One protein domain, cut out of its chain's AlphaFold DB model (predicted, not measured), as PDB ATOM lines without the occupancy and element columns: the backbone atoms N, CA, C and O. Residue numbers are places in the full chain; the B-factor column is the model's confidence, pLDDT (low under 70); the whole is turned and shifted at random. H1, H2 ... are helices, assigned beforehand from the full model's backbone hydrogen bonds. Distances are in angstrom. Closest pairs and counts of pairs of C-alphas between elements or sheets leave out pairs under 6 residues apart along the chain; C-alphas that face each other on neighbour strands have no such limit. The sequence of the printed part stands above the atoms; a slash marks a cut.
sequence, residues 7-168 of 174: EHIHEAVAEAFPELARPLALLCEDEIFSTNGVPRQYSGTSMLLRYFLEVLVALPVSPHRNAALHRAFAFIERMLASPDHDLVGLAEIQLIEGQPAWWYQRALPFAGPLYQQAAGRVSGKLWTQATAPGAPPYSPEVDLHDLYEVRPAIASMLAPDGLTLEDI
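What this domain is: This is residues 7 to 168 of the 174 residues of an uncharacterized protein of Deinococcus marmoris (UniProt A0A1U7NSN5). H3 runs through the middle of an all-helix body, with H2, H4, H5 and H9 round it in a mostly crossed bundle. H1 packs on H3, and the shorter H6, H7 and H8 gather at the end away from H2. Residues 131 to 149, a long unnamed stretch, lead back from H8 to H9, while residues 33 to 38 stick out. The printed part has 162 residues, with nine named helices, H1 to H9 in chain order, and no named strand; it is compact, with a radius of gyration of the C-alphas of 15.7 A and spans of 50 by 39 by 24 A.

Where its parts are: H1, residues 9 to 16, begins at C-alpha 9 (92.790, 111.587, 88.898). H2 is residues 18 to 31, H3 41 to 58 (26.3 A), H4 63 to 80 (25.8 A), H5 85 to 96, H6 101 to 110, H7 113 to 122 and H8 125 to 130. H9, residues 150 to 161, ends at C-alpha 161 (92.560, 95.211, 65.011).

How they stand to each other: H3 is the hub, touching six helices. Its residues 41 to 45 touch H1; the closest C-alphas, His 10 and Thr 45, are 6.2 A apart. H2 and H3 form a hairpin at a steep tilt of 43 degrees, closest at Leu 27 and Gly 44, 6.8 A between C-alphas. H2 touches H9 at a shallow tilt of 8 degrees, opposite ways, with C-alphas 19 and 153 closest, 5.8 A. H5 touches H7, about perpendicular at 78 degrees, with C-alphas 96 and 119 closest, 6.0 A. H6 touches H8, with C-alphas 101 and 130 closest, 5.1 A. Every O i to N i+4 pair is within hydrogen-bond range in H1, H3, H4, H5, H7 and H8; H2 has 8 of 10, H6 4 of 6, H9 6 of 8.

The domain as a whole: The farthest C-alphas, Asn 36 and Gly 134, are 51.3 A apart. The printed part has no cut; the link from H8 to H9 is long. Residues 31 to 43 have pLDDT under 70.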
ATOM      1  N   GLU A   7      93.258 114.069  93.893       84.62
ATOM      2  CA  GLU A   7      92.138 114.991  93.645       84.62
ATOM      3  C   GLU A   7      91.782 115.151  92.158       84.62
ATOM      4  O   GLU A   7      90.613 115.293  91.828       84.62
ATOM      5  N   HIS A   8      92.767 115.081  91.256       86.50
ATOM      6  CA  HIS A   8      92.570 115.312  89.817       86.50
ATOM      7  C   HIS A   8      92.690 114.034  88.974       86.50
ATOM      8  O   HIS A   8      92.942 114.085  87.765       86.50
ATOM      9  N   ILE A   9      92.600 112.857  89.605       86.81
ATOM     10  CA  ILE A   9      92.790 111.587  88.898       86.81
ATOM     11  C   ILE A   9      91.698 111.360  87.850       86.81
ATOM     12  O   ILE A   9      91.976 110.790  86.799       86.81
ATOM     13  N   HIS A  10      90.481 111.843  88.102       86.38
ATOM     14  CA  HIS A  10      89.361 111.713  87.180       86.38
ATOM     15  C   HIS A  10      89.627 112.455  85.866       86.38
ATOM     16  O   HIS A  10      89.595 111.843  84.795       86.38
ATOM     17  N   GLU A  11      89.971 113.745  85.935       87.19
ATOM     18  CA  GLU A  11      90.297 114.546  84.753       87.19
ATOM     19  C   GLU A  11      91.509 113.975  84.020       87.19
ATOM     20  O   GLU A  11      91.525 113.906  82.791       87.19
ATOM     21  N   ALA A  12      92.512 113.514  84.769       91.00
ATOM     22  CA  ALA A  12      93.707 112.938  84.178       91.00
ATOM     23  C   ALA A  12      93.434 111.620  83.437       91.00
ATOM     24  O   ALA A  12      94.052 111.377  82.398       91.00
ATOM     25  N   VAL A  13      92.527 110.775  83.939       91.12
ATOM     26  CA  VAL A  13      92.091 109.557  83.234       91.12
ATOM     27  C   VAL A  13      91.273 109.932  81.999       91.12
ATOM     28  O   VAL A  13      91.542 109.389  80.930       91.12
ATOM     29  N   ALA A  14      90.347 110.888  82.098       89.88
ATOM     30  CA  ALA A  14      89.568 111.355  80.947       89.88
ATOM     31  C   ALA A  14      90.461 111.916  79.822       89.88
ATOM     32  O   ALA A  14      90.218 111.658  78.643       89.88
ATOM     33  N   GLU A  15      91.521 112.648  80.179       92.19
ATOM     34  CA  GLU A  15      92.504 113.170  79.225       92.19
ATOM     35  C   GLU A  15      93.375 112.053  78.625       92.19
ATOM     36  O   GLU A  15      93.634 112.036  77.419       92.19
ATOM     37  N   ALA A  16      93.836 111.109  79.451       94.56
ATOM     38  CA  ALA A  16      94.742 110.047  79.017       94.56
ATOM     39  C   ALA A  16      94.044 108.948  78.197       94.56
ATOM     40  O   ALA A  16      94.669 108.370  77.301       94.56
ATOM     41  N   PHE A  17      92.765 108.679  78.470       95.56
ATOM     42  CA  PHE A  17      91.986 107.596  77.865       95.56
ATOM     43  C   PHE A  17      90.646 108.121  77.332       95.56
ATOM     44  O   PHE A  17      89.597 107.846  77.917       95.56
ATOM     45  N   PRO A  18      90.643 108.853  76.202       93.56
ATOM     46  CA  PRO A  18      89.410 109.372  75.611       93.56
ATOM     47  C   PRO A  18      88.377 108.283  75.297       93.56
ATOM     48  O   PRO A  18      87.177 108.545  75.333       93.56
ATOM     49  N   GLU A  19      88.818 107.051  75.025       93.94
ATOM     50  CA  GLU A  19      87.924 105.906  74.835       93.94
ATOM     51  C   GLU A  19      87.081 105.568  76.080       93.94
ATOM     52  O   GLU A  19      85.987 105.026  75.948       93.94
ATOM     53  N   LEU A  20      87.538 105.942  77.281       93.56
ATOM     54  CA  LEU A  20      86.817 105.739  78.538       93.56
ATOM     55  C   LEU A  20      85.867 106.895  78.885       93.56
ATOM     56  O   LEU A  20      85.251 106.866  79.947       93.56
ATOM     57  N   ALA A  21      85.692 107.891  78.008       91.38
ATOM     58  CA  ALA A  21      84.831 109.043  78.287       91.38
ATOM     59  C   ALA A  21      83.382 108.643  78.628       91.38
ATOM     60  O   ALA A  21      82.788 109.199  79.550       91.38
ATOM     61  N   ARG A  22      82.816 107.657  77.916       91.25
ATOM     62  CA  ARG A  22      81.466 107.141  78.190       91.25
ATOM     63  C   ARG A  22      81.404 106.349  79.508       91.25
ATOM     64  O   ARG A  22      80.558 106.705  80.328       91.25
ATOM     65  N   PRO A  23      82.293 105.370  79.765       91.44
ATOM     66  CA  PRO A  23      82.385 104.723  81.073       91.44
ATOM     67  C   PRO A  23      82.520 105.683  82.255       91.44
ATOM     68  O   PRO A  23      81.836 105.526  83.264       91.44
ATOM     69  N   LEU A  24      83.357 106.713  82.118       88.56
ATOM     70  CA  LEU A  24      83.527 107.739  83.146       88.56
ATOM     71  C   LEU A  24      82.245 108.547  83.368       88.56
ATOM     72  O   LEU A  24      81.894 108.812  84.512       88.56
ATOM     73  N   ALA A  25      81.524 108.899  82.299       86.88
ATOM     74  CA  ALA A  25      80.247 109.597  82.421       86.88
ATOM     75  C   ALA A  25      79.194 108.751  83.158       86.88
ATOM     76  O   ALA A  25      78.513 109.278  84.032       86.88
ATOM     77  N   LEU A  26      79.103 107.448  82.861       86.12
ATOM     78  CA  LEU A  26      78.179 106.534  83.546       86.12
ATOM     79  C   LEU A  26      78.515 106.381  85.028       86.12
ATOM     80  O   LEU A  26      77.622 106.436  85.871       86.12
ATOM     81  N   LEU A  27      79.805 106.263  85.351       84.12
ATOM     82  CA  LEU A  27      80.256 106.269  86.739       84.12
ATOM     83  C   LEU A  27      79.811 107.553  87.456       84.12
ATOM     84  O   LEU A  27      79.277 107.485  88.560       84.12
ATOM     85  N   CYS A  28      79.977 108.720  86.827       77.62
ATOM     86  CA  CYS A  28      79.532 109.986  87.410       77.62
ATOM     87  C   CYS A  28      78.007 110.059  87.597       77.62
ATOM     88  O   CYS A  28      77.556 110.617  88.596       77.62
ATOM     89  N   GLU A  29      77.216 109.516  86.667       76.50
ATOM     90  CA  GLU A  29      75.748 109.462  86.769       76.50
ATOM     91  C   GLU A  29      75.293 108.630  87.980       76.50
ATOM     92  O   GLU A  29      74.462 109.100  88.761       76.50
ATOM     93  N   ASP A  30      75.884 107.450  88.192       70.75
ATOM     94  CA  ASP A  30      75.579 106.581  89.338       70.75
ATOM     95  C   ASP A  30      76.052 107.186  90.672       70.75
ATOM     96  O   ASP A  30      75.378 107.079  91.705       70.75
ATOM     97  N   GLU A  31      77.191 107.879  90.671       62.56
ATOM     98  CA  GLU A  31      77.774 108.479  91.873       62.56
ATOM     99  C   GLU A  31      77.001 109.701  92.398       62.56
ATOM    100  O   GLU A  31      77.000 109.925  93.616       62.56
ATOM    101  N   ILE A  32      76.286 110.444  91.536       54.56
ATOM    102  CA  ILE A  32      75.395 111.557  91.934       54.56
ATOM    103  C   ILE A  32      74.307 111.082  92.921       54.56
ATOM    104  O   ILE A  32      73.832 111.869  93.746       54.56
ATOM    105  N   PHE A  33      73.960 109.791  92.918       47.66
ATOM    106  CA  PHE A  33      72.999 109.200  93.855       47.66
ATOM    107  C   PHE A  33      73.615 108.748  95.195       47.66
ATOM    108  O   PHE A  33      72.880 108.404  96.124       47.66
ATOM    109  N   SER A  34      74.945 108.795  95.354       47.75
ATOM    110  CA  SER A  34      75.625 108.466  96.614       47.75
ATOM    111  C   SER A  34      75.646 109.677  97.564       47.75
ATOM    112  O   SER A  34      76.517 110.543  97.567       47.75
ATOM    113  N   THR A  35      74.596 109.760  98.377       43.53
ATOM    114  CA  THR A  35      74.357 110.754  99.436       43.53
ATOM    115  C   THR A  35      75.609 111.168 100.232       43.53
ATOM    116  O   THR A  35      76.257 110.314 100.841       43.53
ATOM    117  N   ASN A  36      75.826 112.494 100.319       40.69
ATOM    118  CA  ASN A  36      76.552 113.271 101.356       40.69
ATOM    119  C   ASN A  36      77.773 114.113 100.931       40.69
ATOM    120  O   ASN A  36      78.484 114.603 101.804       40.69
ATOM    121  N   GLY A  37      77.992 114.383  99.640       39.84
ATOM    122  CA  GLY A  37      78.853 115.506  99.219       39.84
ATOM    123  C   GLY A  37      80.341 115.396  99.589       39.84
ATOM    124  O   GLY A  37      81.035 116.410  99.603       39.84
ATOM    125  N   VAL A  38      80.837 114.189  99.875       41.47
ATOM    126  CA  VAL A  38      82.273 113.895 100.014       41.47
ATOM    127  C   VAL A  38      82.685 113.047  98.805       41.47
ATOM    128  O   VAL A  38      82.043 112.018  98.583       41.47
ATOM    129  N   PRO A  39      83.703 113.430  98.008       46.31
ATOM    130  CA  PRO A  39      83.996 112.746  96.751       46.31
ATOM    131  C   PRO A  39      84.479 111.306  96.994       46.31
ATOM    132  O   PRO A  39      85.605 111.077  97.426       46.31
ATOM    133  N   ARG A  40      83.626 110.315  96.701       51.19
ATOM    134  CA  ARG A  40      84.007 108.892  96.549       51.19
ATOM    135  C   ARG A  40      84.578 108.566  95.151       51.19
ATOM    136  O   ARG A  40      84.995 107.429  94.917       51.19
ATOM    137  N   GLN A  41      84.661 109.587  94.293       54.16
ATOM    138  CA  GLN A  41      84.987 109.584  92.854       54.16
ATOM    139  C   GLN A  41      86.279 108.825  92.479       54.16
ATOM    140  O   GLN A  41      86.447 108.321  91.366       54.16
ATOM    141  N   TYR A  42      87.215 108.706  93.420       61.38
ATOM    142  CA  TYR A  42      88.563 108.182  93.177       61.38
ATOM    143  C   TYR A  42      88.640 106.647  93.195       61.38
ATOM    144  O   TYR A  42      89.463 106.039  92.500       61.38
ATOM    145  N   SER A  43      87.740 105.998  93.943       65.88
ATOM    146  CA  SER A  43      87.636 104.533  93.963       65.88
ATOM    147  C   SER A  43      86.978 103.997  92.689       65.88
ATOM    148  O   SER A  43      87.479 103.043  92.099       65.88
ATOM    149  N   GLY A  44      85.935 104.672  92.192       79.44
ATOM    150  CA  GLY A  44      85.287 104.326  90.929       79.44
ATOM    151  C   GLY A  44      86.218 104.503  89.729       79.44
ATOM    152  O   GLY A  44      86.346 103.604  88.900       79.44
ATOM    153  N   THR A  45      86.951 105.620  89.678       84.00
ATOM    154  CA  THR A  45      87.894 105.905  88.581       84.00
ATOM    155  C   THR A  45      89.021 104.866  88.502       84.00
ATOM    156  O   THR A  45      89.348 104.382  87.417       84.00
ATOM    157  N   SER A  46      89.608 104.476  89.638       85.00
ATOM    158  CA  SER A  46      90.651 103.437  89.653       85.00
ATOM    159  C   SER A  46      90.102 102.044  89.335       85.00
ATOM    160  O   SER A  46      90.778 101.276  88.654       85.00
ATOM    161  N   MET A  47      88.866 101.734  89.737       86.12
ATOM    162  CA  MET A  47      88.181 100.494  89.361       86.12
ATOM    163  C   MET A  47      87.920 100.409  87.848       86.12
ATOM    164  O   MET A  47      88.204  99.376  87.245       86.12
ATOM    165  N   LEU A  48      87.459 101.492  87.208       90.00
ATOM    166  CA  LEU A  48      87.313 101.546  85.745       90.00
ATOM    167  C   LEU A  48      88.645 101.285  85.037       90.00
ATOM    168  O   LEU A  48      88.713 100.468  84.117       90.00
ATOM    169  N   LEU A  49      89.716 101.947  85.489       91.94
ATOM    170  CA  LEU A  49      91.051 101.753  84.925       91.94
ATOM    171  C   LEU A  49      91.554 100.316  85.139       91.94
ATOM    172  O   LEU A  49      92.167  99.743  84.237       91.94
ATOM    173  N   ARG A  50      91.267  99.713  86.299       91.94
ATOM    174  CA  ARG A  50      91.584  98.309  86.583       91.94
ATOM    175  C   ARG A  50      90.889  97.370  85.601       91.94
ATOM    176  O   ARG A  50      91.567  96.532  85.013       91.94
ATOM    177  N   TYR A  51      89.580  97.514  85.390       91.69
ATOM    178  CA  TYR A  51      88.836  96.669  84.450       91.69
ATOM    179  C   TYR A  51      89.322  96.834  83.014       91.69
ATOM    180  O   TYR A  51      89.510  95.845  82.303       91.69
ATOM    181  N   PHE A  52      89.606  98.071  82.610       94.50
ATOM    182  CA  PHE A  52      90.205  98.351  81.313       94.50
ATOM    183  C   PHE A  52      91.541  97.612  81.130       94.50
ATOM    184  O   PHE A  52      91.746  96.928  80.127       94.50
ATOM    185  N   LEU A  53      92.432  97.689  82.122       95.62
ATOM    186  CA  LEU A  53      93.714  96.981  82.115       95.62
ATOM    187  C   LEU A  53      93.545  95.461  82.093       95.62
ATOM    188  O   LEU A  53      94.204  94.793  81.304       95.62
ATOM    189  N   GLU A  54      92.684  94.916  82.948       94.50
ATOM    190  CA  GLU A  54      92.459  93.476  83.071       94.50
ATOM    191  C   GLU A  54      92.033  92.857  81.738       94.50
ATOM    192  O   GLU A  54      92.657  91.898  81.273       94.50
ATOM    193  N   VAL A  55      91.058  93.473  81.064       95.00
ATOM    194  CA  VAL A  55      90.607  93.036  79.739       95.00
ATOM    195  C   VAL A  55      91.733  93.141  78.716       95.00
ATOM    196  O   VAL A  55      92.023  92.167  78.017       95.00
ATOM    197  N   LEU A  56      92.415  94.287  78.628       96.69
ATOM    198  CA  LEU A  56      93.495  94.458  77.655       96.69
ATOM    199  C   LEU A  56      94.618  93.437  77.859       96.69
ATOM    200  O   LEU A  56      95.107  92.858  76.888       96.69
ATOM    201  N   VAL A  57      95.012  93.176  79.106       96.62
ATOM    202  CA  VAL A  57      96.044  92.187  79.441       96.62
ATOM    203  C   VAL A  57      95.579  90.764  79.086       96.62
ATOM    204  O   VAL A  57      96.391  89.952  78.626       96.62
ATOM    205  N   ALA A  58      94.288  90.458  79.202       95.19
ATOM    206  CA  ALA A  58      93.725  89.157  78.839       95.19
ATOM    207  C   ALA A  58      93.601  88.918  77.322       95.19
ATOM    208  O   ALA A  58      93.735  87.775  76.871       95.19
ATOM    209  N   LEU A  59      93.413  89.971  76.526       95.19
ATOM    210  CA  LEU A  59      93.278  89.850  75.072       95.19
ATOM    211  C   LEU A  59      94.570  89.365  74.383       95.19
ATOM    212  O   LEU A  59      95.676  89.602  74.893       95.19
ATOM    213  N   PRO A  60      94.450  88.708  73.208       93.88
ATOM    214  CA  PRO A  60      95.586  88.394  72.347       93.88
ATOM    215  C   PRO A  60      96.417  89.631  71.989       93.88
ATOM    216  O   PRO A  60      95.946  90.767  72.012       93.88
ATOM    217  N   VAL A  61      97.681  89.403  71.635       95.38
ATOM    218  CA  VAL A  61      98.588  90.485  71.244       95.38
ATOM    219  C   VAL A  61      98.140  91.096  69.918       95.38
ATOM    220  O   VAL A  61      98.070  90.403  68.906       95.38
ATOM    221  N   SER A  62      97.936  92.411  69.915       96.50
ATOM    222  CA  SER A  62      97.695  93.209  68.714       96.50
ATOM    223  C   SER A  62      98.318  94.610  68.846       96.50
ATOM    224  O   SER A  62      98.644  95.039  69.964       96.50
ATOM    225  N   PRO A  63      98.537  95.336  67.731       97.25
ATOM    226  CA  PRO A  63      99.166  96.655  67.760       97.25
ATOM    227  C   PRO A  63      98.419  97.690  68.612       97.25
ATOM    228  O   PRO A  63      99.055  98.331  69.455       97.25
ATOM    229  N   HIS A  64      97.097  97.848  68.450       97.38
ATOM    230  CA  HIS A  64      96.353  98.885  69.178       97.38
ATOM    231  C   HIS A  64      96.180  98.515  70.655       97.38
ATOM    232  O   HIS A  64      96.338  99.375  71.524       97.38
ATOM    233  N   ARG A  65      95.990  97.226  70.963       96.88
ATOM    234  CA  ARG A  65      95.997  96.709  72.342       96.88
ATOM    235  C   ARG A  65      97.314  97.004  73.055       96.88
ATOM    236  O   ARG A  65      97.310  97.500  74.179       96.88
ATOM    237  N   ASN A  66      98.452  96.733  72.415       98.31
ATOM    238  CA  ASN A  66      99.758  97.009  73.015       98.31
ATOM    239  C   ASN A  66     100.015  98.513  73.171       98.31
ATOM    240  O   ASN A  66     100.588  98.924  74.180       98.31
ATOM    241  N   ALA A  67      99.575  99.340  72.218       98.06
ATOM    242  CA  ALA A  67      99.661 100.794  72.342       98.06
ATOM    243  C   ALA A  67      98.838 101.312  73.536       98.06
ATOM    244  O   ALA A  67      99.339 102.120  74.323       98.06
ATOM    245  N   ALA A  68      97.619 100.794  73.721       97.88
ATOM    246  CA  ALA A  68      96.774 101.116  74.867       97.88
ATOM    247  C   ALA A  68      97.427 100.697  76.194       97.88
ATOM    248  O   ALA A  68      97.458 101.493  77.133       97.88
ATOM    249  N   LEU A  69      98.035  99.507  76.259       98.44
ATOM    250  CA  LEU A  69      98.763  99.056  77.450       98.44
ATOM    251  C   LEU A  69     100.010  99.897  77.735       98.44
ATOM    252  O   LEU A  69     100.215 100.282  78.881       98.44
ATOM    253  N   HIS A  70     100.811 100.263  76.731       98.44
ATOM    254  CA  HIS A  70     101.938 101.178  76.952       98.44
ATOM    255  C   HIS A  70     101.476 102.520  77.527       98.44
ATOM    256  O   HIS A  70     102.092 103.029  78.464       98.44
ATOM    257  N   ARG A  71     100.375 103.075  77.007       97.94
ATOM    258  CA  ARG A  71      99.781 104.307  77.537       97.94
ATOM    259  C   ARG A  71      99.289 104.127  78.972       97.94
ATOM    260  O   ARG A  71      99.559 104.982  79.814       97.94
ATOM    261  N   ALA A  72      98.619 103.013  79.261       98.00
ATOM    262  CA  ALA A  72      98.091 102.720  80.585       98.00
ATOM    263  C   ALA A  72      99.199 102.536  81.628       98.00
ATOM    264  O   ALA A  72      99.177 103.183  82.672       98.00
ATOM    265  N   PHE A  73     100.237 101.759  81.324       98.38
ATOM    266  CA  PHE A  73     101.371 101.588  82.235       98.38
ATOM    267  C   PHE A  73     102.207 102.863  82.387       98.38
ATOM    268  O   PHE A  73     102.656 103.155  83.492       98.38
ATOM    269  N   ALA A  74     102.352 103.682  81.339       98.19
ATOM    270  CA  ALA A  74     102.975 105.000  81.469       98.19
ATOM    271  C   ALA A  74     102.169 105.939  82.387       98.19
ATOM    272  O   ALA A  74     102.746 106.757  83.105       98.19
ATOM    273  N   PHE A  75     100.839 105.822  82.391       97.69
ATOM    274  CA  PHE A  75      99.986 106.547  83.328       97.69
ATOM    275  C   PHE A  75     100.183 106.061  84.770       97.69
ATOM    276  O   PHE A  75     100.371 106.888  85.659       97.69
ATOM    277  N   ILE A  76     100.245 104.744  84.999       97.69
ATOM    278  CA  ILE A  76     100.525 104.176  86.330       97.69
ATOM    279  C   ILE A  76     101.911 104.601  86.833       97.69
ATOM    280  O   ILE A  76     102.045 105.001  87.985       97.69
ATOM    281  N   GLU A  77     102.938 104.599  85.977       98.12
ATOM    282  CA  GLU A  77     104.267 105.122  86.329       98.12
ATOM    283  C   GLU A  77     104.199 106.581  86.799       98.12
ATOM    284  O   GLU A  77     104.840 106.948  87.782       98.12
ATOM    285  N   ARG A  78     103.378 107.418  86.149       97.50
ATOM    286  CA  ARG A  78     103.149 108.802  86.590       97.50
ATOM    287  C   ARG A  78     102.407 108.877  87.924       97.50
ATOM    288  O   ARG A  78     102.716 109.773  88.704       97.50
ATOM    289  N   MET A  79     101.456 107.975  88.188       96.62
ATOM    290  CA  MET A  79     100.784 107.895  89.494       96.62
ATOM    291  C   MET A  79     101.792 107.558  90.597       96.62
ATOM    292  O   MET A  79     101.846 108.252  91.605       96.62
ATOM    293  N   LEU A  80     102.639 106.552  90.369       97.62
ATOM    294  CA  LEU A  80     103.662 106.102  91.321       97.62
ATOM    295  C   LEU A  80     104.790 107.125  91.529       97.62
ATOM    296  O   LEU A  80     105.412 107.148  92.588       97.62
ATOM    297  N   ALA A  81     105.067 107.963  90.529       97.19
ATOM    298  CA  ALA A  81     106.037 109.054  90.623       97.19
ATOM    299  C   ALA A  81     105.474 110.321  91.293       97.19
ATOM    300  O   ALA A  81     106.219 111.286  91.490       97.19
ATOM    301  N   SER A  82     104.171 110.365  91.584       96.50
ATOM    302  CA  SER A  82     103.532 111.544  92.163       96.50
ATOM    303  C   SER A  82     104.030 111.807  93.591       96.50
ATOM    304  O   SER A  82     104.229 110.861  94.354       96.50
ATOM    305  N   PRO A  83     104.202 113.080  94.001       94.88
ATOM    306  CA  PRO A  83     104.423 113.415  95.407       94.88
ATOM    307  C   PRO A  83     103.167 113.214  96.273       94.88
ATOM    308  O   PRO A  83     103.249 113.332  97.494       94.88
ATOM    309  N   ASP A  84     102.009 112.954  95.662       94.31
ATOM    310  CA  ASP A  84     100.754 112.676  96.354       94.31
ATOM    311  C   ASP A  84     100.700 111.210  96.816       94.31
ATOM    312  O   ASP A  84     100.500 110.288  96.021       94.31
ATOM    313  N   HIS A  85     100.882 110.997  98.119       94.25
ATOM    314  CA  HIS A  85     100.902 109.665  98.719       94.25
ATOM    315  C   HIS A  85      99.570 108.916  98.606       94.25
ATOM    316  O   HIS A  85      99.596 107.686  98.518       94.25
ATOM    317  N   ASP A  86      98.435 109.617  98.562       92.56
ATOM    318  CA  ASP A  86      97.127 108.972  98.411       92.56
ATOM    319  C   ASP A  86      96.973 108.419  96.992       92.56
ATOM    320  O   ASP A  86      96.464 107.313  96.800       92.56
ATOM    321  N   LEU A  87      97.500 109.131  95.990       93.25
ATOM    322  CA  LEU A  87      97.528 108.644  94.613       93.25
ATOM    323  C   LEU A  87      98.463 107.443  94.435       93.25
ATOM    324  O   LEU A  87      98.108 106.481  93.746       93.25
ATOM    325  N   VAL A  88      99.646 107.489  95.051       96.06
ATOM    326  CA  VAL A  88     100.592 106.363  95.039       96.06
ATOM    327  C   VAL A  88      99.953 105.135  95.696       96.06
ATOM    328  O   VAL A  88      99.955 104.052  95.108       96.06
ATOM    329  N   GLY A  89      99.328 105.317  96.865       94.25
ATOM    330  CA  GLY A  89      98.596 104.262  97.565       94.25
ATOM    331  C   GLY A  89      97.429 103.704  96.747       94.25
ATOM    332  O   GLY A  89      97.238 102.490  96.705       94.25
ATOM    333  N   LEU A  90      96.691 104.561  96.036       92.81
ATOM    334  CA  LEU A  90      95.615 104.140  95.138       92.81
ATOM    335  C   LEU A  90      96.137 103.236  94.013       92.81
ATOM    336  O   LEU A  90      95.545 102.189  93.760       92.81
ATOM    337  N   ALA A  91      97.239 103.614  93.356       95.44
ATOM    338  CA  ALA A  91      97.850 102.788  92.316       95.44
ATOM    339  C   ALA A  91      98.294 101.428  92.874       95.44
ATOM    340  O   ALA A  91      97.976 100.389  92.297       95.44
ATOM    341  N   GLU A  92      98.980 101.430  94.017       96.00
ATOM    342  CA  GLU A  92      99.442 100.208  94.676       96.00
ATOM    343  C   GLU A  92      98.295  99.267  95.037       96.00
ATOM    344  O   GLU A  92      98.348  98.102  94.667       96.00
ATOM    345  N   ILE A  93      97.249  99.767  95.694       92.75
ATOM    346  CA  ILE A  93      96.157  98.930  96.209       92.75
ATOM    347  C   ILE A  93      95.199  98.498  95.094       92.75
ATOM    348  O   ILE A  93      94.763  97.351  95.061       92.75
ATOM    349  N   GLN A  94      94.830  99.404  94.183       91.31
ATOM    350  CA  GLN A  94      93.755  99.132  93.219       91.31
ATOM    351  C   GLN A  94      94.253  98.585  91.883       91.31
ATOM    352  O   GLN A  94      93.509  97.877  91.206       91.31
ATOM    353  N   LEU A  95      95.480  98.920  91.472       94.75
ATOM    354  CA  LEU A  95      95.988  98.555  90.146       94.75
ATOM    355  C   LEU A  95      97.054  97.458  90.207       94.75
ATOM    356  O   LEU A  95      97.195  96.716  89.238       94.75
ATOM    357  N   ILE A  96      97.774  97.331  91.326       96.38
ATOM    358  CA  ILE A  96      98.929  96.429  91.444       96.38
ATOM    359  C   ILE A  96      98.649  95.277  92.404       96.38
ATOM    360  O   ILE A  96      98.895  94.128  92.051       96.38
ATOM    361  N   GLU A  97      98.165  95.554  93.610       95.19
ATOM    362  CA  GLU A  97      97.891  94.541  94.624       95.19
ATOM    363  C   GLU A  97      96.750  93.609  94.187       95.19
ATOM    364  O   GLU A  97      95.809  93.996  93.497       95.19
ATOM    365  N   GLY A  98      96.840  92.337  94.582       91.56
ATOM    366  CA  GLY A  98      95.766  91.365  94.364       91.56
ATOM    367  C   GLY A  98      95.626  90.842  92.931       91.56
ATOM    368  O   GLY A  98      94.760  90.000  92.698       91.56
ATOM    369  N   GLN A  99      96.474  91.265  91.986       95.00
ATOM    370  CA  GLN A  99      96.434  90.721  90.625       95.00
ATOM    371  C   GLN A  99      96.891  89.248  90.590       95.00
ATOM    372  O   GLN A  99      97.826  88.874  91.313       95.00
ATOM    373  N   PRO A 100      96.276  88.400  89.746       94.94
ATOM    374  CA  PRO A 100      96.654  86.996  89.600       94.94
ATOM    375  C   PRO A 100      97.971  86.822  88.824       94.94
ATOM    376  O   PRO A 100      98.446  87.719  88.128       94.94
ATOM    377  N   ALA A 101      98.567  85.626  88.900       96.38
ATOM    378  CA  ALA A 101      99.854  85.332  88.256       96.38
ATOM    379  C   ALA A 101      99.849  85.586  86.735       96.38
ATOM    380  O   ALA A 101     100.799  86.165  86.204       96.38
ATOM    381  N   TRP A 102      98.769  85.205  86.040       95.81
ATOM    382  CA  TRP A 102      98.626  85.442  84.599       95.81
ATOM    383  C   TRP A 102      98.684  86.925  84.249       95.81
ATOM    384  O   TRP A 102      99.275  87.299  83.232       95.81
ATOM    385  N   TRP A 103      98.119  87.768  85.112       96.69
ATOM    386  CA  TRP A 103      98.062  89.201  84.898       96.69
ATOM    387  C   TRP A 103      99.476  89.777  84.948       96.69
ATOM    388  O   TRP A 103      99.901  90.424  83.993       96.69
ATOM    389  N   TYR A 104     100.269  89.450  85.980       97.44
ATOM    390  CA  TYR A 104     101.651  89.941  86.078       97.44
ATOM    391  C   TYR A 104     102.528  89.462  84.928       97.44
ATOM    392  O   TYR A 104     103.289  90.252  84.368       97.44
ATOM    393  N   GLN A 105     102.405  88.187  84.548       96.38
ATOM    394  CA  GLN A 105     103.175  87.618  83.444       96.38
ATOM    395  C   GLN A 105     102.927  88.386  82.136       96.38
ATOM    396  O   GLN A 105     103.863  88.652  81.382       96.38
ATOM    397  N   ARG A 106     101.676  88.776  81.879       97.25
ATOM    398  CA  ARG A 106     101.278  89.483  80.654       97.25
ATOM    399  C   ARG A 106     101.448  91.002  80.723       97.25
ATOM    400  O   ARG A 106     101.598  91.632  79.678       97.25
ATOM    401  N   ALA A 107     101.446  91.577  81.921       97.56
ATOM    402  CA  ALA A 107     101.721  92.987  82.184       97.56
ATOM    403  C   ALA A 107     103.216  93.331  82.109       97.56
ATOM    404  O   ALA A 107     103.570  94.448  81.730       97.56
ATOM    405  N   LEU A 108     104.094  92.377  82.442       97.44
ATOM    406  CA  LEU A 108     105.542  92.578  82.545       97.44
ATOM    407  C   LEU A 108     106.178  93.344  81.364       97.44
ATOM    408  O   LEU A 108     106.984  94.231  81.635       97.44
ATOM    409  N   PRO A 109     105.833  93.089  80.083       97.62
ATOM    410  CA  PRO A 109     106.428  93.820  78.958       97.62
ATOM    411  C   PRO A 109     106.129  95.329  78.937       97.62
ATOM    412  O   PRO A 109     106.831  96.077  78.259       97.62
ATOM    413  N   PHE A 110     105.092  95.775  79.648       98.38
ATOM    414  CA  PHE A 110     104.657  97.174  79.716       98.38
ATOM    415  C   PHE A 110     105.074  97.851  81.027       98.38
ATOM    416  O   PHE A 110     105.064  99.077  81.113       98.38
ATOM    417  N   ALA A 111     105.450  97.062  82.037       97.44
ATOM    418  CA  ALA A 111     105.771  97.531  83.374       97.44
ATOM    419  C   ALA A 111     107.082  98.331  83.411       97.44
ATOM    420  O   ALA A 111     108.164  97.796  83.150       97.44
ATOM    421  N   GLY A 112     106.988  99.601  83.805       98.00
ATOM    422  CA  GLY A 112     108.148 100.446  84.064       98.00
ATOM    423  C   GLY A 112     108.816 100.162  85.420       98.00
ATOM    424  O   GLY A 112     108.405  99.268  86.167       98.00
ATOM    425  N   PRO A 113     109.895 100.889  85.749       98.31
ATOM    426  CA  PRO A 113     110.694 100.612  86.937       98.31
ATOM    427  C   PRO A 113     109.942 100.852  88.252       98.31
ATOM    428  O   PRO A 113     110.141 100.077  89.191       98.31
ATOM    429  N   LEU A 114     109.089 101.882  88.349       98.50
ATOM    430  CA  LEU A 114     108.346 102.144  89.588       98.50
ATOM    431  C   LEU A 114     107.252 101.103  89.789       98.50
ATOM    432  O   LEU A 114     107.072 100.623  90.908       98.50
ATOM    433  N   TYR A 115     106.592 100.689  88.708       98.25
ATOM    434  CA  TYR A 115     105.624  99.603  88.723       98.25
ATOM    435  C   TYR A 115     106.259  98.322  89.259       98.25
ATOM    436  O   TYR A 115     105.733  97.708  90.183       98.25
ATOM    437  N   GLN A 116     107.409  97.917  88.712       98.00
ATOM    438  CA  GLN A 116     108.075  96.680  89.130       98.00
ATOM    439  C   GLN A 116     108.513  96.732  90.602       98.00
ATOM    440  O   GLN A 116     108.406  95.730  91.313       98.00
ATOM    441  N   GLN A 117     108.971  97.893  91.084       97.94
ATOM    442  CA  GLN A 117     109.289  98.092  92.501       97.94
ATOM    443  C   GLN A 117     108.040  97.999  93.386       97.94
ATOM    444  O   GLN A 117     108.074  97.324  94.416       97.94
ATOM    445  N   ALA A 118     106.944  98.646  92.984       97.94
ATOM    446  CA  ALA A 118     105.671  98.596  93.691       97.94
ATOM    447  C   ALA A 118     105.111  97.166  93.731       97.94
ATOM    448  O   ALA A 118     104.822  96.663  94.812       97.94
ATOM    449  N   ALA A 119     105.079  96.454  92.600       97.56
ATOM    450  CA  ALA A 119     104.655  95.053  92.524       97.56
ATOM    451  C   ALA A 119     105.528  94.133  93.393       97.56
ATOM    452  O   ALA A 119     105.017  93.259  94.096       97.56
ATOM    453  N   GLY A 120     106.845  94.365  93.422       96.38
ATOM    454  CA  GLY A 120     107.753  93.670  94.332       96.38
ATOM    455  C   GLY A 120     107.469  93.943  95.815       96.38
ATOM    456  O   GLY A 120     107.692  93.062  96.644       96.38
ATOM    457  N   ARG A 121     106.947  95.127  96.159       95.69
ATOM    458  CA  ARG A 121     106.561  95.501  97.528       95.69
ATOM    459  C   ARG A 121     105.207  94.911  97.931       95.69
ATOM    460  O   ARG A 121     105.145  94.258  98.970       95.69
ATOM    461  N   VAL A 122     104.151  95.145  97.149       96.50
ATOM    462  CA  VAL A 122     102.766  94.818  97.551       96.50
ATOM    463  C   VAL A 122     102.340  93.399  97.173       96.50
ATOM    464  O   VAL A 122     101.542  92.789  97.874       96.50
ATOM    465  N   SER A 123     102.941  92.820  96.131       93.88
ATOM    466  CA  SER A 123     102.597  91.475  95.637       93.88
ATOM    467  C   SER A 123     103.717  90.454  95.870       93.88
ATOM    468  O   SER A 123     103.485  89.239  95.866       93.88
ATOM    469  N   GLY A 124     104.941  90.940  96.111       91.56
ATOM    470  CA  GLY A 124     106.077  90.183  96.634       91.56
ATOM    471  C   GLY A 124     106.345  88.880  95.889       91.56
ATOM    472  O   GLY A 124     106.770  88.869  94.735       91.56
ATOM    473  N   LYS A 125     106.093  87.757  96.575       92.69
ATOM    474  CA  LYS A 125     106.360  86.408  96.055       92.69
ATOM    475  C   LYS A 125     105.595  86.107  94.770       92.69
ATOM    476  O   LYS A 125     106.166  85.470  93.890       92.69
ATOM    477  N   LEU A 126     104.337  86.545  94.665       95.25
ATOM    478  CA  LEU A 126     103.502  86.242  93.505       95.25
ATOM    479  C   LEU A 126     104.046  86.928  92.249       95.25
ATOM    480  O   LEU A 126     104.194  86.270  91.223       95.25
ATOM    481  N   TRP A 127     104.422  88.206  92.365       95.88
ATOM    482  CA  TRP A 127     105.101  88.945  91.297       95.88
ATOM    483  C   TRP A 127     106.363  88.204  90.846       95.88
ATOM    484  O   TRP A 127     106.460  87.801  89.691       95.88
ATOM    485  N   THR A 128     107.287  87.926  91.775       95.06
ATOM    486  CA  THR A 128     108.560  87.263  91.449       95.06
ATOM    487  C   THR A 128     108.367  85.897  90.794       95.06
ATOM    488  O   THR A 128     109.094  85.570  89.861       95.06
ATOM    489  N   GLN A 129     107.413  85.090  91.265       95.69
ATOM    490  CA  GLN A 129     107.145  83.766  90.700       95.69
ATOM    491  C   GLN A 129     106.524  83.850  89.305       95.69
ATOM    492  O   GLN A 129     106.934  83.102  88.421       95.69
ATOM    493  N   ALA A 130     105.574  84.763  89.099       96.06
ATOM    494  CA  ALA A 130     104.878  84.915  87.825       96.06
ATOM    495  C   ALA A 130     105.776  85.479  86.712       96.06
ATOM    496  O   ALA A 130     105.588  85.149  85.540       96.06
ATOM    497  N   THR A 131     106.758  86.314  87.069       95.94
ATOM    498  CA  THR A 131     107.644  86.997  86.112       95.94
ATOM    499  C   THR A 131     109.044  86.388  86.022       95.94
ATOM    500  O   THR A 131     109.902  86.929  85.325       95.94
ATOM    501  N   ALA A 132     109.316  85.292  86.735       95.31
ATOM    502  CA  ALA A 132     110.611  84.626  86.680       95.31
ATOM    503  C   ALA A 132     110.886  84.042  85.280       95.31
ATOM    504  O   ALA A 132     109.974  83.507  84.639       95.31
ATOM    505  N   PRO A 133     112.149  84.047  84.814       93.50
ATOM    506  CA  PRO A 133     112.537  83.267  83.646       93.50
ATOM    507  C   PRO A 133     112.162  81.790  83.839       93.50
ATOM    508  O   PRO A 133     112.597  81.157  84.799       93.50
ATOM    509  N   GLY A 134     111.349  81.241  82.932       91.38
ATOM    510  CA  GLY A 134     110.881  79.852  83.008       91.38
ATOM    511  C   GLY A 134     109.651  79.621  83.892       91.38
ATOM    512  O   GLY A 134     109.294  78.465  84.117       91.38
ATOM    513  N   ALA A 135     108.988  80.680  84.373       92.62
ATOM    514  CA  ALA A 135     107.653  80.565  84.954       92.62
ATOM    515  C   ALA A 135     106.700  79.844  83.973       92.62
ATOM    516  O   ALA A 135     106.778  80.088  82.761       92.62
ATOM    517  N   PRO A 136     105.818  78.948  84.458       92.56
ATOM    518  CA  PRO A 136     104.867  78.270  83.587       92.56
ATOM    519  C   PRO A 136     103.931  79.291  82.919       92.56
ATOM    520  O   PRO A 136     103.716  80.380  83.458       92.56
ATOM    521  N   PRO A 137     103.360  78.972  81.747       92.00
ATOM    522  CA  PRO A 137     102.320  79.810  81.172       92.00
ATOM    523  C   PRO A 137     101.086  79.772  82.076       92.00
ATOM    524  O   PRO A 137     100.623  78.694  82.455       92.00
ATOM    525  N   TYR A 138     100.547  80.944  82.401       91.62
ATOM    526  CA  TYR A 138      99.278  81.066  83.109       91.62
ATOM    527  C   TYR A 138      98.194  81.529  82.129       91.62
ATOM    528  O   TYR A 138      98.373  82.511  81.400       91.62
ATOM    529  N   SER A 139      97.072  80.812  82.095       90.38
ATOM    530  CA  SER A 139      95.920  81.185  81.272       90.38
ATOM    531  C   SER A 139      95.258  82.454  81.819       90.38
ATOM    532  O   SER A 139      95.158  82.592  83.038       90.38
ATOM    533  N   PRO A 140      94.830  83.387  80.951       91.62
ATOM    534  CA  PRO A 140      94.082  84.553  81.387       91.62
ATOM    535  C   PRO A 140      92.679  84.133  81.827       91.62
ATOM    536  O   PRO A 140      92.023  83.349  81.144       91.62
ATOM    537  N   GLU A 141      92.224  84.693  82.936       88.69
ATOM    538  CA  GLU A 141      90.881  84.500  83.476       88.69
ATOM    539  C   GLU A 141      90.365  85.879  83.868       88.69
ATOM    540  O   GLU A 141      90.937  86.506  84.756       88.69
ATOM    541  N   VAL A 142      89.344  86.364  83.165       85.38
ATOM    542  CA  VAL A 142      88.741  87.677  83.422       85.38
ATOM    543  C   VAL A 142      87.434  87.461  84.163       85.38
ATOM    544  O   VAL A 142      86.551  86.773  83.654       85.38
ATOM    545  N   ASP A 143      87.300  88.078  85.334       80.50
ATOM    546  CA  ASP A 143      86.025  88.169  86.051       80.50
ATOM    547  C   ASP A 143      85.557  89.625  86.029       80.50
ATOM    548  O   ASP A 143      85.811  90.410  86.944       80.50
ATOM    549  N   LEU A 144      84.919  90.006  84.920       80.50
ATOM    550  CA  LEU A 144      84.437  91.364  84.703       80.50
ATOM    551  C   LEU A 144      82.917  91.416  84.799       80.50
ATOM    552  O   LEU A 144      82.208  90.794  84.014       80.50
ATOM    553  N   HIS A 145      82.416  92.259  85.699       76.00
ATOM    554  CA  HIS A 145      81.039  92.726  85.649       76.00
ATOM    555  C   HIS A 145      81.006  94.117  85.013       76.00
ATOM    556  O   HIS A 145      81.314  95.114  85.669       76.00
ATOM    557  N   ASP A 146      80.679  94.181  83.721       80.12
ATOM    558  CA  ASP A 146      80.778  95.415  82.938       80.12
ATOM    559  C   ASP A 146      79.603  96.380  83.183       80.12
ATOM    560  O   ASP A 146      78.721  96.554  82.343       80.12
ATOM    561  N   LEU A 147      79.585  96.999  84.364       78.25
ATOM    562  CA  LEU A 147      78.546  97.950  84.782       78.25
ATOM    563  C   LEU A 147      78.573  99.275  84.009       78.25
ATOM    564  O   LEU A 147      77.556  99.954  83.931       78.25
ATOM    565  N   TYR A 148      79.725  99.644  83.448       86.75
ATOM    566  CA  TYR A 148      79.974 100.990  82.929       86.75
ATOM    567  C   TYR A 148      80.435 100.984  81.466       86.75
ATOM    568  O   TYR A 148      81.160 101.876  81.050       86.75
ATOM    569  N   GLU A 149      80.039  99.990  80.671       91.19
ATOM    570  CA  GLU A 149      80.329  99.937  79.226       91.19
ATOM    571  C   GLU A 149      81.840  99.961  78.873       91.19
ATOM    572  O   GLU A 149      82.246 100.459  77.815       91.19
ATOM    573  N   VAL A 150      82.696  99.379  79.719       92.62
ATOM    574  CA  VAL A 150      84.138  99.233  79.464       92.62
ATOM    575  C   VAL A 150      84.394  98.293  78.282       92.62
ATOM    576  O   VAL A 150      85.268  98.580  77.458       92.62
ATOM    577  N   ARG A 151      83.634  97.199  78.128       94.44
ATOM    578  CA  ARG A 151      83.815  96.264  77.001       94.44
ATOM    579  C   ARG A 151      83.461  96.916  75.659       94.44
ATOM    580  O   ARG A 151      84.297  96.832  74.757       94.44
ATOM    581  N   PRO A 152      82.317  97.616  75.497       95.12
ATOM    582  CA  PRO A 152      82.051  98.423  74.306       95.12
ATOM    583  C   PRO A 152      83.149  99.446  73.990       95.12
ATOM    584  O   PRO A 152      83.531  99.582  72.826       95.12
ATOM    585  N   ALA A 153      83.691 100.133  75.002       95.75
ATOM    586  CA  ALA A 153      84.781 101.089  74.806       95.75
ATOM    587  C   ALA A 153      86.044 100.413  74.243       95.75
ATOM    588  O   ALA A 153      86.633 100.896  73.270       95.75
ATOM    589  N   ILE A 154      86.423  99.256  74.796       96.31
ATOM    590  CA  ILE A 154      87.561  98.465  74.311       96.31
ATOM    591  C   ILE A 154      87.304  97.943  72.896       96.31
ATOM    592  O   ILE A 154      88.176  98.083  72.041       96.31
ATOM    593  N   ALA A 155      86.119  97.396  72.621       96.38
ATOM    594  CA  ALA A 155      85.758  96.912  71.291       96.38
ATOM    595  C   ALA A 155      85.847  98.034  70.244       96.38
ATOM    596  O   ALA A 155      86.450  97.855  69.190       96.38
ATOM    597  N   SER A 156      85.333  99.230  70.554       96.75
ATOM    598  CA  SER A 156      85.442 100.381  69.652       96.75
ATOM    599  C   SER A 156      86.892 100.820  69.435       96.75
ATOM    600  O   SER A 156      87.256 101.174  68.313       96.75
ATOM    601  N   MET A 157      87.717 100.818  70.486       97.19
ATOM    602  CA  MET A 157      89.138 101.163  70.390       97.19
ATOM    603  C   MET A 157      89.917 100.145  69.546       97.19
ATOM    604  O   MET A 157      90.832 100.523  68.814       97.19
ATOM    605  N   LEU A 158      89.561  98.863  69.647       97.50
ATOM    606  CA  LEU A 158      90.252  97.751  68.994       97.50
ATOM    607  C   LEU A 158      89.597  97.291  67.685       97.50
ATOM    608  O   LEU A 158      90.098  96.365  67.048       97.50
ATOM    609  N   ALA A 159      88.552  97.972  67.215       96.94
ATOM    610  CA  ALA A 159      87.943  97.710  65.913       96.94
ATOM    611  C   ALA A 159      88.957  97.726  64.741       96.94
ATOM    612  O   ALA A 159      88.834  96.881  63.852       96.94
ATOM    613  N   PRO A 160      89.997  98.592  64.715       97.00
ATOM    614  CA  PRO A 160      91.053  98.520  63.697       97.00
ATOM    615  C   PRO A 160      91.890  97.231  63.729       97.00
ATOM    616  O   PRO A 160      92.474  96.870  62.709       97.00
ATOM    617  N   ASP A 161      91.942  96.538  64.871       95.38
ATOM    618  CA  ASP A 161      92.560  95.211  65.011       95.38
ATOM    619  C   ASP A 161      91.594  94.071  64.632       95.38
ATOM    620  O   ASP A 161      91.972  92.903  64.679       95.38
ATOM    621  N   GLY A 162      90.359  94.400  64.237       95.19
ATOM    622  CA  GLY A 162      89.329  93.437  63.853       95.19
ATOM    623  C   GLY A 162      88.577  92.805  65.025       95.19
ATOM    624  O   GLY A 162      87.858  91.840  64.793       95.19
ATOM    625  N   LEU A 163      88.734  93.327  66.247       93.88
ATOM    626  CA  LEU A 163      88.012  92.844  67.426       93.88
ATOM    627  C   LEU A 163      86.608  93.451  67.503       93.88
ATOM    628  O   LEU A 163      86.430  94.660  67.320       93.88
ATOM    629  N   THR A 164      85.621  92.615  67.811       94.75
ATOM    630  CA  THR A 164      84.242  93.018  68.102       94.75
ATOM    631  C   THR A 164      83.929  92.859  69.589       94.75
ATOM    632  O   THR A 164      84.765  92.417  70.375       94.75
ATOM    633  N   LEU A 165      82.718  93.242  70.009       93.44
ATOM    634  CA  LEU A 165      82.289  93.090  71.402       93.44
ATOM    635  C   LEU A 165      82.249  91.617  71.837       93.44
ATOM    636  O   LEU A 165      82.548  91.324  72.993       93.44
ATOM    637  N   GLU A 166      81.912  90.701  70.924       91.81
ATOM    638  CA  GLU A 166      81.893  89.259  71.193       91.81
ATOM    639  C   GLU A 166      83.285  88.693  71.504       91.81
ATOM    640  O   GLU A 166      83.391  87.711  72.236       91.81
ATOM    641  N   ASP A 167      84.343  89.327  70.996       91.31
ATOM    642  CA  ASP A 167      85.725  88.932  71.273       91.31
ATOM    643  C   ASP A 167      86.228  89.441  72.634       91.31
ATOM    644  O   ASP A 167      87.272  88.999  73.121       91.31
ATOM    645  N   ILE A 168      85.517  90.392  73.254       90.81
ATOM    646  CA  ILE A 168      85.904  90.962  74.543       90.81
ATOM    647  C   ILE A 168      85.354  90.084  75.673       90.81
ATOM    648  O   ILE A 168      84.127  89.969  75.780       90.81
TER     649      ILE A 168